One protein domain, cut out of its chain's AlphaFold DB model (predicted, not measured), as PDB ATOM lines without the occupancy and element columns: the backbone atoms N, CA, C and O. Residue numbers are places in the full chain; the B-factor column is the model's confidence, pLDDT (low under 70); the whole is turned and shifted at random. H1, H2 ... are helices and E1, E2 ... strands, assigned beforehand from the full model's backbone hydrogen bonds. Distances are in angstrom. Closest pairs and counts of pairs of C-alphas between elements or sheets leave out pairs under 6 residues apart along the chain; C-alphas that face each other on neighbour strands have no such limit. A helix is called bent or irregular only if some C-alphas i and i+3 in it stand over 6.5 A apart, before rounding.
ATOM      1  N   ASP A  17      14.633  20.796  12.108       81.19
ATOM      2  CA  ASP A  17      15.010  19.473  11.622       81.19
ATOM      3  C   ASP A  17      15.161  18.535  12.821       81.19
ATOM      4  O   ASP A  17      16.177  18.551  13.523       81.19
ATOM      5  N   LEU A  18      14.136  17.716  13.062       82.44
ATOM      6  CA  LEU A  18      14.079  16.800  14.203       82.44
ATOM      7  C   LEU A  18      15.206  15.753  14.192       82.44
ATOM      8  O   LEU A  18      15.572  15.246  15.252       82.44
ATOM      9  N   GLY A  19      15.785  15.448  13.026       81.75
ATOM     10  CA  GLY A  19      16.919  14.530  12.900       81.75
ATOM     11  C   GLY A  19      18.268  15.161  13.247       81.75
ATOM     12  O   GLY A  19      19.261  14.451  13.380       81.75
ATOM     13  N   SER A  20      18.323  16.486  13.411       85.44
ATOM     14  CA  SER A  20      19.573  17.231  13.609       85.44
ATOM     15  C   SER A  20      19.955  17.475  15.072       85.44
ATOM     16  O   SER A  20      20.951  18.161  15.330       85.44
ATOM     17  N   LEU A  21      19.179  16.956  16.033       91.38
ATOM     18  CA  LEU A  21      19.472  17.144  17.452       91.38
ATOM     19  C   LEU A  21      20.838  16.539  17.801       91.38
ATOM     20  O   LEU A  21      21.085  15.347  17.624       91.38
ATOM     21  N   ARG A  22      21.702  17.374  18.370       95.19
ATOM     22  CA  ARG A  22      22.992  16.998  18.948       95.19
ATOM     23  C   ARG A  22      22.959  17.329  20.431       95.19
ATOM     24  O   ARG A  22      22.582  18.443  20.788       95.19
ATOM     25  N   VAL A  23      23.340  16.374  21.276       96.12
ATOM     26  CA  VAL A  23      23.346  16.530  22.735       96.12
ATOM     27  C   VAL A  23      24.732  16.211  23.271       96.12
ATOM     28  O   VAL A  23      25.270  15.138  23.004       96.12
ATOM     29  N   GLU A  24      25.282  17.135  24.048       95.75
ATOM     30  CA  GLU A  24      26.557  16.984  24.741       95.75
ATOM     31  C   GLU A  24      26.332  17.013  26.250       95.75
ATOM     32  O   GLU A  24      25.704  17.937  26.768       95.75
ATOM     33  N   GLU A  25      26.872  16.034  26.967       95.69
ATOM     34  CA  GLU A  25      26.932  16.072  28.428       95.69
ATOM     35  C   GLU A  25      28.045  17.021  28.882       95.69
ATOM     36  O   GLU A  25      29.142  17.044  28.316       95.69
ATOM     37  N   ARG A  26      27.761  17.832  29.898       93.62
ATOM     38  CA  ARG A  26      28.683  18.828  30.438       93.62
ATOM     39  C   ARG A  26      28.680  18.778  31.955       93.62
ATOM     40  O   ARG A  26      27.627  18.800  32.583       93.62
ATOM     41  N   ASN A  27      29.876  18.795  32.532       93.56
ATOM     42  CA  ASN A  27      30.067  18.848  33.976       93.56
ATOM     43  C   ASN A  27      30.267  20.293  34.439       93.56
ATOM     44  O   ASN A  27      30.969  21.080  33.799       93.56
ATOM     45  N   ARG A  28      29.655  20.642  35.568       86.94
ATOM     46  CA  ARG A  28      29.946  21.864  36.316       86.94
ATOM     47  C   ARG A  28      31.077  21.618  37.308       86.94
ATOM     48  O   ARG A  28      31.382  20.487  37.676       86.94
ATOM     49  N   ALA A  29      31.673  22.711  37.775       89.12
ATOM     50  CA  ALA A  29      32.729  22.672  38.782       89.12
ATOM     51  C   ALA A  29      32.260  22.104  40.137       89.12
ATOM     52  O   ALA A  29      33.084  21.624  40.906       89.12
ATOM     53  N   ASP A  30      30.953  22.143  40.421       92.00
ATOM     54  CA  ASP A  30      30.337  21.603  41.641       92.00
ATOM     55  C   ASP A  30      30.014  20.096  41.556       92.00
ATOM     56  O   ASP A  30      29.422  19.541  42.480       92.00
ATOM     57  N   GLY A  31      30.394  19.424  40.462       87.56
ATOM     58  CA  GLY A  31      30.132  18.000  40.239       87.56
ATOM     59  C   GLY A  31      28.729  17.680  39.716       87.56
ATOM     60  O   GLY A  31      28.445  16.516  39.439       87.56
ATOM     61  N   THR A  32      27.858  18.678  39.535       91.31
ATOM     62  CA  THR A  32      26.582  18.482  38.832       91.31
ATOM     63  C   THR A  32      26.799  18.427  37.319       91.31
ATOM     64  O   THR A  32      27.722  19.051  36.789       91.31
ATOM     65  N   HIS A  33      25.951  17.690  36.604       92.38
ATOM     66  CA  HIS A  33      25.984  17.621  35.144       92.38
ATOM     67  C   HIS A  33      24.721  18.237  34.536       92.38
ATOM     68  O   HIS A  33      23.684  18.365  35.185       92.38
ATOM     69  N   TYR A  34      24.835  18.666  33.286       94.12
ATOM     70  CA  TYR A  34      23.743  19.169  32.461       94.12
ATOM     71  C   TYR A  34      24.015  18.811  31.000       94.12
ATOM     72  O   TYR A  34      25.133  18.455  30.627       94.12
ATOM     73  N   TYR A  35      23.002  18.937  30.155       95.06
ATOM     74  CA  TYR A  35      23.073  18.580  28.747       95.06
ATOM     75  C   TYR A  35      22.928  19.825  27.879       95.06
ATOM     76  O   TYR A  35      21.950  20.558  27.987       95.06
ATOM     77  N   GLY A  36      23.909  20.077  27.018       93.81
ATOM     78  CA  GLY A  36      23.824  21.082  25.965       93.81
ATOM     79  C   GLY A  36      23.206  20.478  24.713       93.81
ATOM     80  O   GLY A  36      23.847  19.667  24.047       93.81
ATOM     81  N   GLY A  37      21.979  20.875  24.389       93.81
ATOM     82  CA  GLY A  37      21.294  20.480  23.162       93.81
ATOM     83  C   GLY A  37      21.428  21.544  22.077       93.81
ATOM     84  O   GLY A  37      21.370  22.740  22.358       93.81
ATOM     85  N   ARG A  38      21.623  21.112  20.829       93.81
ATOM     86  CA  ARG A  38      21.680  21.966  19.635       93.81
ATOM     87  C   ARG A  38      20.909  21.314  18.494       93.81
ATOM     88  O   ARG A  38      21.220  20.183  18.128       93.81
ATOM     89  N   ILE A  39      19.968  22.032  17.888       89.44
ATOM     90  CA  ILE A  39      19.133  21.548  16.777       89.44
ATOM     91  C   ILE A  39      19.082  22.591  15.658       89.44
ATOM     92  O   ILE A  39      19.005  23.793  15.921       89.44
ATOM     93  N   ASN A  40      19.163  22.145  14.405       87.75
ATOM     94  CA  ASN A  40      19.054  23.038  13.258       87.75
ATOM     95  C   ASN A  40      17.634  23.598  13.184       87.75
ATOM     96  O   ASN A  40      16.650  22.858  13.283       87.75
ATOM     97  N   ALA A  41      17.543  24.907  12.979       85.94
ATOM     98  CA  ALA A  41      16.285  25.615  12.965       85.94
ATOM     99  C   ALA A  41      16.261  26.768  11.960       85.94
ATOM    100  O   ALA A  41      17.285  27.348  11.591       85.94
ATOM    101  N   LEU A  42      15.046  27.139  11.578       82.75
ATOM    102  CA  LEU A  42      14.720  28.320  10.806       82.75
ATOM    103  C   LEU A  42      13.642  29.102  11.548       82.75
ATOM    104  O   LEU A  42      12.708  28.512  12.065       82.75
ATOM    105  N   TRP A  43      13.741  30.423  11.622       81.31
ATOM    106  CA  TRP A  43      12.696  31.257  12.216       81.31
ATOM    107  C   TRP A  43      12.552  32.572  11.481       81.31
ATOM    108  O   TRP A  43      13.524  33.147  10.990       81.31
ATOM    109  N   PHE A  44      11.338  33.106  11.456       76.31
ATOM    110  CA  PHE A  44      11.137  34.456  10.959       76.31
ATOM    111  C   PHE A  44      11.562  35.496  11.990       76.31
ATOM    112  O   PHE A  44      11.327  35.369  13.193       76.31
ATOM    113  N   ARG A  45      12.145  36.589  11.501       76.62
ATOM    114  CA  ARG A  45      12.318  37.813  12.282       76.62
ATOM    115  C   ARG A  45      12.053  39.043  11.430       76.62
ATOM    116  O   ARG A  45      12.281  39.043  10.223       76.62
ATOM    117  N   ARG A  46      11.631  40.126  12.078       70.81
ATOM    118  CA  ARG A  46      11.533  41.444  11.444       70.81
ATOM    119  C   ARG A  46      12.840  42.211  11.629       70.81
ATOM    120  O   ARG A  46      13.343  42.322  12.746       70.81
ATOM    121  N   ARG A  47      13.389  42.765  10.550       69.25
ATOM    122  CA  ARG A  47      14.528  43.696  10.584       69.25
ATOM    123  C   ARG A  47      14.239  44.851   9.635       69.25
ATOM    124  O   ARG A  47      14.036  44.612   8.455       69.25
ATOM    125  N   ALA A  48      14.238  46.082  10.150       74.00
ATOM    126  CA  ALA A  48      13.987  47.291   9.354       74.00
ATOM    127  C   ALA A  48      12.719  47.191   8.473       74.00
ATOM    128  O   ALA A  48      12.738  47.531   7.299       74.00
ATOM    129  N   GLY A  49      11.623  46.656   9.025       71.25
ATOM    130  CA  GLY A  49      10.360  46.467   8.298       71.25
ATOM    131  C   GLY A  49      10.298  45.221   7.404       71.25
ATOM    132  O   GLY A  49       9.202  44.783   7.067       71.25
ATOM    133  N   LEU A  50      11.423  44.572   7.100       69.62
ATOM    134  CA  LEU A  50      11.463  43.367   6.268       69.62
ATOM    135  C   LEU A  50      11.300  42.099   7.114       69.62
ATOM    136  O   LEU A  50      11.911  41.974   8.182       69.62
ATOM    137  N   THR A  51      10.472  41.165   6.646       73.25
ATOM    138  CA  THR A  51      10.452  39.790   7.165       73.25
ATOM    139  C   THR A  51      11.613  39.043   6.535       73.25
ATOM    140  O   THR A  51      11.692  38.957   5.317       73.25
ATOM    141  N   VAL A  52      12.499  38.504   7.363       77.69
ATOM    142  CA  VAL A  52      13.585  37.634   6.911       77.69
ATOM    143  C   VAL A  52      13.459  36.287   7.603       77.69
ATOM    144  O   VAL A  52      13.163  36.232   8.801       77.69
ATOM    145  N   ALA A  53      13.694  35.210   6.862       81.88
ATOM    146  CA  ALA A  53      13.913  33.897   7.445       81.88
ATOM    147  C   ALA A  53      15.367  33.834   7.919       81.88
ATOM    148  O   ALA A  53      16.296  34.107   7.163       81.88
ATOM    149  N   CYS A  54      15.576  33.534   9.191       86.50
ATOM    150  CA  CYS A  54      16.878  33.236   9.759       86.50
ATOM    151  C   CYS A  54      17.055  31.735   9.828       86.50
ATOM    152  O   CYS A  54      16.108  31.035  10.150       86.50
ATOM    153  N   ILE A  55      18.261  31.272   9.528       87.88
ATOM    154  CA  ILE A  55      18.628  29.861   9.538       87.88
ATOM    155  C   ILE A  55      19.841  29.719  10.452       87.88
ATOM    156  O   ILE A  55      20.727  30.581  10.442       87.88
ATOM    157  N   GLY A  56      19.869  28.670  11.259       89.38
ATOM    158  CA  GLY A  56      20.990  28.369  12.136       89.38
ATOM    159  C   GLY A  56      20.597  27.359  13.200       89.38
ATOM    160  O   GLY A  56      19.950  26.363  12.890       89.38
ATOM    161  N   THR A  57      20.970  27.621  14.449       89.94
ATOM    162  CA  THR A  57      20.895  26.623  15.519       89.94
ATOM    163  C   THR A  57      20.090  27.133  16.716       89.94
ATOM    164  O   THR A  57      20.452  28.137  17.333       89.94
ATOM    165  N   LEU A  58      19.026  26.410  17.085       89.19
ATOM    166  CA  LEU A  58      18.417  26.507  18.416       89.19
ATOM    167  C   LEU A  58      19.264  25.716  19.407       89.19
ATOM    168  O   LEU A  58      19.747  24.628  19.088       89.19
ATOM    169  N   TRP A  59      19.443  26.252  20.607       91.38
ATOM    170  CA  TRP A  59      20.238  25.605  21.639       91.38
ATOM    171  C   TRP A  59      19.653  25.841  23.025       91.38
ATOM    172  O   TRP A  59      19.026  26.868  23.271       91.38
ATOM    173  N   ASP A  60      19.874  24.883  23.919       90.88
ATOM    174  CA  ASP A  60      19.452  24.972  25.315       90.88
ATOM    175  C   ASP A  60      20.347  24.134  26.224       90.88
ATOM    176  O   ASP A  60      20.981  23.173  25.777       90.88
ATOM    177  N   PHE A  61      20.364  24.482  27.508       91.25
ATOM    178  CA  PHE A  61      20.975  23.681  28.558       91.25
ATOM    179  C   PHE A  61      19.890  23.058  29.433       91.25
ATOM    180  O   PHE A  61      19.203  23.751  30.181       91.25
ATOM    181  N   GLN A  62      19.770  21.737  29.373       91.75
ATOM    182  CA  GLN A  62      18.737  20.972  30.068       91.75
ATOM    183  C   GLN A  62      19.350  20.145  31.198       91.75
ATOM    184  O   GLN A  62      20.519  19.764  31.143       91.75
ATOM    185  N   HIS A  63      18.587  19.926  32.270       91.62
ATOM    186  CA  HIS A  63      19.058  19.130  33.411       91.62
ATOM    187  C   HIS A  63      18.984  17.638  33.091       91.62
ATOM    188  O   HIS A  63      19.928  16.900  33.358       91.62
ATOM    189  N   GLU A  64      17.889  17.214  32.467       93.69
ATOM    190  CA  GLU A  64      17.714  15.853  31.976       93.69
ATOM    191  C   GLU A  64      18.176  15.746  30.523       93.69
ATOM    192  O   GLU A  64      18.128  16.716  29.758       93.69
ATOM    193  N   ARG A  65      18.655  14.558  30.145       94.88
ATOM    194  CA  ARG A  65      19.026  14.275  28.761       94.88
ATOM    195  C   ARG A  65      17.747  14.040  27.958       94.88
ATOM    196  O   ARG A  65      17.075  13.050  28.239       94.88
ATOM    197  N   PRO A  66      17.440  14.848  26.932       93.38
ATOM    198  CA  PRO A  66      16.266  14.592  26.108       93.38
ATOM    199  C   PRO A  66      16.451  13.289  25.321       93.38
ATOM    200  O   PRO A  66      17.515  13.050  24.737       93.38
ATOM    201  N   VAL A  67      15.405  12.463  25.257       93.56
ATOM    202  CA  VAL A  67      15.384  11.220  24.467       93.56
ATOM    203  C   VAL A  67      15.391  11.527  22.966       93.56
ATOM    204  O   VAL A  67      15.891  10.737  22.164       93.56
ATOM    205  N   GLY A  68      14.884  12.697  22.567       89.06
ATOM    206  CA  GLY A  68      14.902  13.152  21.181       89.06
ATOM    207  C   GLY A  68      14.486  14.609  21.007       89.06
ATOM    208  O   GLY A  68      14.205  15.323  21.970       89.06
ATOM    209  N   ALA A  69      14.427  15.052  19.748       86.19
ATOM    210  CA  ALA A  69      14.135  16.442  19.392       86.19
ATOM    211  C   ALA A  69      12.793  16.949  19.935       86.19
ATOM    212  O   ALA A  69      12.722  18.087  20.382       86.19
ATOM    213  N   ALA A  70      11.749  16.117  19.938       85.44
ATOM    214  CA  ALA A  70      10.437  16.515  20.448       85.44
ATOM    215  C   ALA A  70      10.484  16.884  21.941       85.44
ATOM    216  O   ALA A  70       9.950  17.914  22.340       85.44
ATOM    217  N   GLU A  71      11.172  16.081  22.751       89.25
ATOM    218  CA  GLU A  71      11.335  16.338  24.182       89.25
ATOM    219  C   GLU A  71      12.252  17.536  24.439       89.25
ATOM    220  O   GLU A  71      11.919  18.405  25.243       89.25
ATOM    221  N   PHE A  72      13.349  17.642  23.678       90.00
ATOM    222  CA  PHE A  72      14.222  18.813  23.715       90.00
ATOM    223  C   PHE A  72      13.429  20.102  23.474       90.00
ATOM    224  O   PHE A  72      13.577  21.049  24.237       90.00
ATOM    225  N   LEU A  73      12.568  20.130  22.450       86.12
ATOM    226  CA  LEU A  73      11.749  21.293  22.099       86.12
ATOM    227  C   LEU A  73      10.642  21.573  23.119       86.12
ATOM    228  O   LEU A  73      10.360  22.737  23.387       86.12
ATOM    229  N   ALA A  74      10.039  20.541  23.712       85.50
ATOM    230  CA  ALA A  74       9.027  20.708  24.756       85.50
ATOM    231  C   ALA A  74       9.610  21.338  26.033       85.50
ATOM    232  O   ALA A  74       8.954  22.155  26.676       85.50
ATOM    233  N   ALA A  75      10.848  20.980  26.380       86.94
ATOM    234  CA  ALA A  75      11.586  21.578  27.490       86.94
ATOM    235  C   ALA A  75      12.298  22.891  27.109       86.94
ATOM    236  O   ALA A  75      12.750  23.620  27.997       86.94
ATOM    237  N   HIS A  76      12.396  23.202  25.810       84.69
ATOM    238  CA  HIS A  76      13.106  24.374  25.323       84.69
ATOM    239  C   HIS A  76      12.399  25.658  25.744       84.69
ATOM    240  O   HIS A  76      11.248  25.914  25.387       84.69
ATOM    241  N   ASN A  77      13.128  26.517  26.450       77.88
ATOM    242  CA  ASN A  77      12.733  27.905  26.621       77.88
ATOM    243  C   ASN A  77      13.667  28.793  25.793       77.88
ATOM    244  O   ASN A  77      14.874  28.578  25.751       77.88
ATOM    245  N   ASP A  78      13.108  29.821  25.151       65.25
ATOM    246  CA  ASP A  78      13.815  30.696  24.196       65.25
ATOM    247  C   ASP A  78      14.982  31.508  24.828       65.25
ATOM    248  O   ASP A  78      15.649  32.299  24.152       65.25
ATOM    249  N   GLY A  79      15.245  31.308  26.126       63.75
ATOM    250  CA  GLY A  79      16.374  31.842  26.870       63.75
ATOM    251  C   GLY A  79      16.522  33.363  26.791       63.75
ATOM    252  O   GLY A  79      15.655  34.112  26.343       63.75
ATOM    253  N   ARG A  80      17.673  33.853  27.256       66.00
ATOM    254  CA  ARG A  80      18.043  35.276  27.153       66.00
ATOM    255  C   ARG A  80      18.706  35.621  25.816       66.00
ATOM    256  O   ARG A  80      18.653  36.774  25.394       66.00
ATOM    257  N   TYR A  81      19.376  34.652  25.197       68.81
ATOM    258  CA  TYR A  81      20.321  34.890  24.103       68.81
ATOM    259  C   TYR A  81      19.776  34.510  22.721       68.81
ATOM    260  O   TYR A  81      20.332  34.958  21.722       68.81
ATOM    261  N   GLY A  82      18.641  33.803  22.658       77.50
ATOM    262  CA  GLY A  82      18.028  33.358  21.410       77.50
ATOM    263  C   GLY A  82      18.911  32.398  20.592       77.50
ATOM    264  O   GLY A  82      20.032  32.081  20.989       77.50
ATOM    265  N   PRO A  83      18.407  31.929  19.439       86.50
ATOM    266  CA  PRO A  83      19.152  31.043  18.545       86.50
ATOM    267  C   PRO A  83      20.357  31.717  17.877       86.50
ATOM    268  O   PRO A  83      20.354  32.923  17.598       86.50
ATOM    269  N   ASP A  84      21.338  30.894  17.509       89.19
ATOM    270  CA  ASP A  84      22.509  31.302  16.735       89.19
ATOM    271  C   ASP A  84      22.132  31.428  15.255       89.19
ATOM    272  O   ASP A  84      21.771  30.452  14.601       89.19
ATOM    273  N   CYS A  85      22.187  32.649  14.714       88.81
ATOM    274  CA  CYS A  85      21.841  32.935  13.321       88.81
ATOM    275  C   CYS A  85      23.070  32.833  12.416       88.81
ATOM    276  O   CYS A  85      23.943  33.699  12.452       88.81
ATOM    277  N   GLU A  86      23.075  31.834  11.542       90.94
ATOM    278  CA  GLU A  86      24.198  31.510  10.656       90.94
ATOM    279  C   GLU A  86      23.925  31.928   9.200       90.94
ATOM    280  O   GLU A  86      24.840  32.278   8.448       90.94
ATOM    281  N   GLY A  87      22.648  31.950   8.815       89.44
ATOM    282  CA  GLY A  87      22.173  32.336   7.494       89.44
ATOM    283  C   GLY A  87      20.873  33.135   7.541       89.44
ATOM    284  O   GLY A  87      20.177  33.216   8.559       89.44
ATOM    285  N   ARG A  88      20.557  33.774   6.418       88.56
ATOM    286  CA  ARG A  88      19.352  34.576   6.210       88.56
ATOM    287  C   ARG A  88      18.829  34.360   4.806       88.56
ATOM    288  O   ARG A  88      19.614  34.277   3.873       88.56
ATOM    289  N   TRP A  89      17.520  34.386   4.661       85.12
ATOM    290  CA  TRP A  89      16.849  34.516   3.382       85.12
ATOM    291  C   TRP A  89      15.867  35.684   3.467       85.12
ATOM    292  O   TRP A  89      15.088  35.783   4.419       85.12
ATOM    293  N   ASP A  90      15.971  36.618   2.526       79.94
ATOM    294  CA  ASP A  90      15.247  37.898   2.544       79.94
ATOM    295  C   ASP A  90      13.978  37.918   1.678       79.94
ATOM    296  O   ASP A  90      13.337  38.961   1.567       79.94
ATOM    297  N   GLY A  91      13.606  36.782   1.082       73.31
ATOM    298  CA  GLY A  91      12.558  36.713   0.059       73.31
ATOM    299  C   GLY A  91      13.100  36.406  -1.336       73.31
ATOM    300  O   GLY A  91      12.374  35.871  -2.169       73.31
ATOM    301  N   THR A  92      14.377  36.705  -1.576       79.75
ATOM    302  CA  THR A  92      14.988  36.651  -2.909       79.75
ATOM    303  C   THR A  92      16.339  35.949  -2.878       79.75
ATOM    304  O   THR A  92      16.610  35.075  -3.699       79.75
ATOM    305  N   SER A  93      17.179  36.292  -1.906       81.88
ATOM    306  CA  SER A  93      18.577  35.882  -1.839       81.88
ATOM    307  C   SER A  93      18.911  35.264  -0.489       81.88
ATOM    308  O   SER A  93      18.425  35.687   0.564       81.88
ATOM    309  N   TYR A  94      19.788  34.260  -0.518       84.62
ATOM    310  CA  TYR A  94      20.410  33.710   0.681       84.62
ATOM    311  C   TYR A  94      21.681  34.496   1.031       84.62
ATOM    312  O   TYR A  94      22.522  34.759   0.174       84.62
ATOM    313  N   TRP A  95      21.842  34.820   2.311       85.06
ATOM    314  CA  TRP A  95      22.996  35.510   2.876       85.06
ATOM    315  C   TRP A  95      23.519  34.717   4.073       85.06
ATOM    316  O   TRP A  95      22.821  34.579   5.078       85.06
ATOM    317  N   GLY A  96      24.756  34.236   4.021       83.94
ATOM    318  CA  GLY A  96      25.389  33.547   5.146       83.94
ATOM    319  C   GLY A  96      26.907  33.581   5.040       83.94
ATOM    320  O   GLY A  96      27.446  33.660   3.941       83.94
ATOM    321  N   ASN A  97      27.590  33.519   6.183       83.50
ATOM    322  CA  ASN A  97      29.056  33.512   6.257       83.50
ATOM    323  C   ASN A  97      29.593  32.114   6.605       83.50
ATOM    324  O   ASN A  97      30.426  31.944   7.490       83.50
ATOM    325  N   VAL A  98      29.035  31.095   5.954       85.19
ATOM    326  CA  VAL A  98      29.328  29.678   6.205       85.19
ATOM    327  C   VAL A  98      29.771  28.993   4.915       85.19
ATOM    328  O   VAL A  98      29.572  29.522   3.818       85.19
ATOM    329  N   THR A  99      30.370  27.807   5.032       87.81
ATOM    330  CA  THR A  99      30.855  27.039   3.877       87.81
ATOM    331  C   THR A  99      29.711  26.628   2.947       87.81
ATOM    332  O   THR A  99      28.569  26.485   3.378       87.81
ATOM    333  N   LEU A 100      30.011  26.366   1.668       85.50
ATOM    334  CA  LEU A 100      29.006  25.944   0.682       85.50
ATOM    335  C   LEU A 100      28.228  24.688   1.117       85.50
ATOM    336  O   LEU A 100      27.034  24.578   0.850       85.50
ATOM    337  N   ALA A 101      28.886  23.748   1.802       85.88
ATOM    338  CA  ALA A 101      28.232  22.551   2.326       85.88
ATOM    339  C   ALA A 101      27.165  22.899   3.379       85.88
ATOM    340  O   ALA A 101      26.046  22.395   3.302       85.88
ATOM    341  N   VAL A 102      27.478  23.816   4.299       83.50
ATOM    342  CA  VAL A 102      26.527  24.300   5.311       83.50
ATOM    343  C   VAL A 102      25.400  25.102   4.655       83.50
ATOM    344  O   VAL A 102      24.237  24.912   4.992       83.50
ATOM    345  N   GLN A 103      25.698  25.921   3.640       83.19
ATOM    346  CA  GLN A 103      24.655  26.620   2.878       83.19
ATOM    347  C   GLN A 103      23.670  25.642   2.221       83.19
ATOM    348  O   GLN A 103      22.466  25.869   2.270       83.19
ATOM    349  N   LYS A 104      24.145  24.526   1.652       83.69
ATOM    350  CA  LYS A 104      23.264  23.489   1.086       83.69
ATOM    351  C   LYS A 104      22.369  22.842   2.144       83.69
ATOM    352  O   LYS A 104      21.193  22.623   1.874       83.69
ATOM    353  N   GLN A 105      22.895  22.581   3.340       80.25
ATOM    354  CA  GLN A 105      22.093  22.084   4.465       80.25
ATOM    355  C   GLN A 105      21.022  23.104   4.868       80.25
ATOM    356  O   GLN A 105      19.857  22.750   5.002       80.25
ATOM    357  N   HIS A 106      21.386  24.384   4.971       81.56
ATOM    358  CA  HIS A 106      20.437  25.466   5.247       81.56
ATOM    359  C   HIS A 106      19.322  25.549   4.205       81.56
ATOM    360  O   HIS A 106      18.156  25.697   4.565       81.56
ATOM    361  N   LEU A 107      19.663  25.431   2.921       79.25
ATOM    362  CA  LEU A 107      18.687  25.434   1.835       79.25
ATOM    363  C   LEU A 107      17.754  24.220   1.896       79.25
ATOM    364  O   LEU A 107      16.560  24.384   1.670       79.25
ATOM    365  N   ALA A 108      18.258  23.040   2.269       79.31
ATOM    366  CA  ALA A 108      17.430  21.848   2.447       79.31
ATOM    367  C   ALA A 108      16.381  22.015   3.563       79.31
ATOM    368  O   ALA A 108      15.267  21.520   3.429       79.31
ATOM    369  N   VAL A 109      16.706  22.759   4.630       72.56
ATOM    370  CA  VAL A 109      15.742  23.129   5.686       72.56
ATOM    371  C   VAL A 109      14.785  24.231   5.209       72.56
ATOM    372  O   VAL A 109      13.595  24.205   5.507       72.56
ATOM    373  N   LEU A 110      15.278  25.215   4.453       77.12
ATOM    374  CA  LEU A 110      14.487  26.355   3.979       77.12
ATOM    375  C   LEU A 110      13.440  25.960   2.925       77.12
ATOM    376  O   LEU A 110      12.313  26.452   2.963       77.12
ATOM    377  N   GLN A 111      13.810  25.104   1.977       77.12
ATOM    378  CA  GLN A 111      13.034  24.862   0.763       77.12
ATOM    379  C   GLN A 111      11.610  24.327   1.019       77.12
ATOM    380  O   GLN A 111      10.676  24.929   0.489       77.12
ATOM    381  N   PRO A 112      11.379  23.324   1.892       71.31
ATOM    382  CA  PRO A 112      10.022  22.843   2.164       71.31
ATOM    383  C   PRO A 112       9.115  23.909   2.796       71.31
ATOM    384  O   PRO A 112       7.900  23.904   2.595       71.31
ATOM    385  N   MET A 113       9.692  24.845   3.559       71.88
ATOM    386  CA  MET A 113       8.939  25.972   4.111       71.88
ATOM    387  C   MET A 113       8.530  26.953   3.006       71.88
ATOM    388  O   MET A 113       7.394  27.427   2.993       71.88
ATOM    389  N   LEU A 114       9.434  27.245   2.065       73.12
ATOM    390  CA  LEU A 114       9.152  28.141   0.939       73.12
ATOM    391  C   LEU A 114       8.086  27.589  -0.007       73.12
ATOM    392  O   LEU A 114       7.280  28.361  -0.510       73.12
ATOM    393  N   GLU A 115       8.058  26.274  -0.220       74.12
ATOM    394  CA  GLU A 115       7.073  25.611  -1.088       74.12
ATOM    395  C   GLU A 115       5.637  25.734  -0.571       74.12
ATOM    396  O   GLU A 115       4.688  25.739  -1.353       74.12
ATOM    397  N   ASN A 116       5.470  25.853   0.744       66.00
ATOM    398  CA  ASN A 116       4.158  25.935   1.371       66.00
ATOM    399  C   ASN A 116       3.778  27.378   1.740       66.00
ATOM    400  O   ASN A 116       2.594  27.692   1.809       66.00
ATOM    401  N   TYR A 117       4.741  28.285   1.921       64.50
ATOM    402  CA  TYR A 117       4.471  29.687   2.251       64.50
ATOM    403  C   TYR A 117       3.649  30.402   1.150       64.50
ATOM    404  O   TYR A 117       3.987  30.297  -0.029       64.50
ATOM    405  N   PRO A 118       2.604  31.187   1.493       61.88
ATOM    406  CA  PRO A 118       2.189  31.604   2.839       61.88
ATOM    407  C   PRO A 118       1.211  30.651   3.552       61.88
ATOM    408  O   PRO A 118       0.750  30.971   4.647       61.88
ATOM    409  N   ASN A 119       0.872  29.508   2.960       67.69
ATOM    410  CA  ASN A 119      -0.078  28.554   3.525       67.69
ATOM    411  C   ASN A 119       0.597  27.674   4.589       67.69
ATOM    412  O   ASN A 119       1.656  27.087   4.376       67.69
ATOM    413  N   LEU A 120      -0.019  27.578   5.767       65.12
ATOM    414  CA  LEU A 120       0.494  26.737   6.846       65.12
ATOM    415  C   LEU A 120      -0.019  25.297   6.677       65.12
ATOM    416  O   LEU A 120      -1.187  25.116   6.319       65.12
ATOM    417  N   PRO A 121       0.809  24.272   6.942       64.62
ATOM    418  CA  PRO A 121       0.370  22.884   6.892       64.62
ATOM    419  C   PRO A 121      -0.692  22.595   7.962       64.62
ATOM    420  O   PRO A 121      -0.752  23.241   9.010       64.62
ATOM    421  N   ALA A 122      -1.546  21.602   7.708       62.78
ATOM    422  CA  ALA A 122      -2.548  21.176   8.681       62.78
ATOM    423  C   ALA A 122      -1.873  20.665   9.970       62.78
ATOM    424  O   ALA A 122      -0.901  19.916   9.903       62.78
ATOM    425  N   GLY A 123      -2.396  21.057  11.138       63.12
ATOM    426  CA  GLY A 123      -1.816  20.688  12.438       63.12
ATOM    427  C   GLY A 123      -0.660  21.580  12.904       63.12
ATOM    428  O   GLY A 123      -0.013  21.253  13.892       63.12
TER     429      GLY A 123
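AT A GLANCE: This is residues 17 to 123 of the 135 residues of an uncharacterized protein of Streptomyces sp. MnatMP-M17 (UniProt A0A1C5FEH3). A long, curled antiparallel sheet is built on two long bent strands, E2 and E3, with E1 beside one end of this pair and E4 and E5 towards the other. Helix H2 crosses one face over E2, E3 and E4, making two layers; short H1 sits on the same face farther along, and residues 115 to 120 stick out beyond the sheet. The printed part has 107 residues, in the order E1 E2 E3 H1 E4 E5 H2, of mixed class. It is only just loose, close to compact, with a radius of gyration of the C-alphas of 15.7 A and spans of 49 by 34 by 28 A.

IN THESE COORDINATES: E2, residues 33 to 47, is 37.6 A long and bends by 70 degrees at residue 42. E3, residues 50 to 62, is 33.5 A long and bends by 61 degrees at residue 55. E1, residues 22 to 27, begins at C-alpha 22 (22.992, 16.998, 18.948). E4 is residues 84 to 89, E5 94 to 96, H1 69 to 75. H2, residues 100 to 116, 24.9 A, ends at C-alpha 116 (4.158, 25.935, 1.371); it has a kink of 33 degrees near residue 109 and is only just irregular, with C-alphas 109 and 112 6.7 A apart.

HOW THE PARTS SIT: The strongly twisted sheet runs E1 E2 E3 E4 E5. E1, E2 and E3 form a meander, each strand the antiparallel neighbour of the one before: N 24 and O 36 are 2.9 A apart, N 43 and O 54 2.9 A. Between the antiparallel neighbours E3 and E4, N 55 and O 87 are within hydrogen-bond range at 2.9 A; in the hairpin of E4 and E5, N 88 and O 95 are within hydrogen-bond range at 2.8 A. H2 runs across the strands, height over the sheet 8.8 A; its closest C-alphas to E3 are His 106 and Ile 55, 6.4 A. H1 runs across E2 at 90 degrees on the local plane, height 9.3 A; Phe 72 and Gly 37 have the closest C-alphas, 7.3 A. H1 and H2 are apart. In H1 every O i to N i+4 pair is within hydrogen-bond range, in H2 10 of 13.

THE WHOLE: The C-alphas farthest apart are those of Asp 30 and Thr 92, 49.5 A. The printed part has no cut and no long link. Mean pLDDT of the printed part is 82.9; residues 47, 50, 78 to 81 and 116 to 123 are under 70.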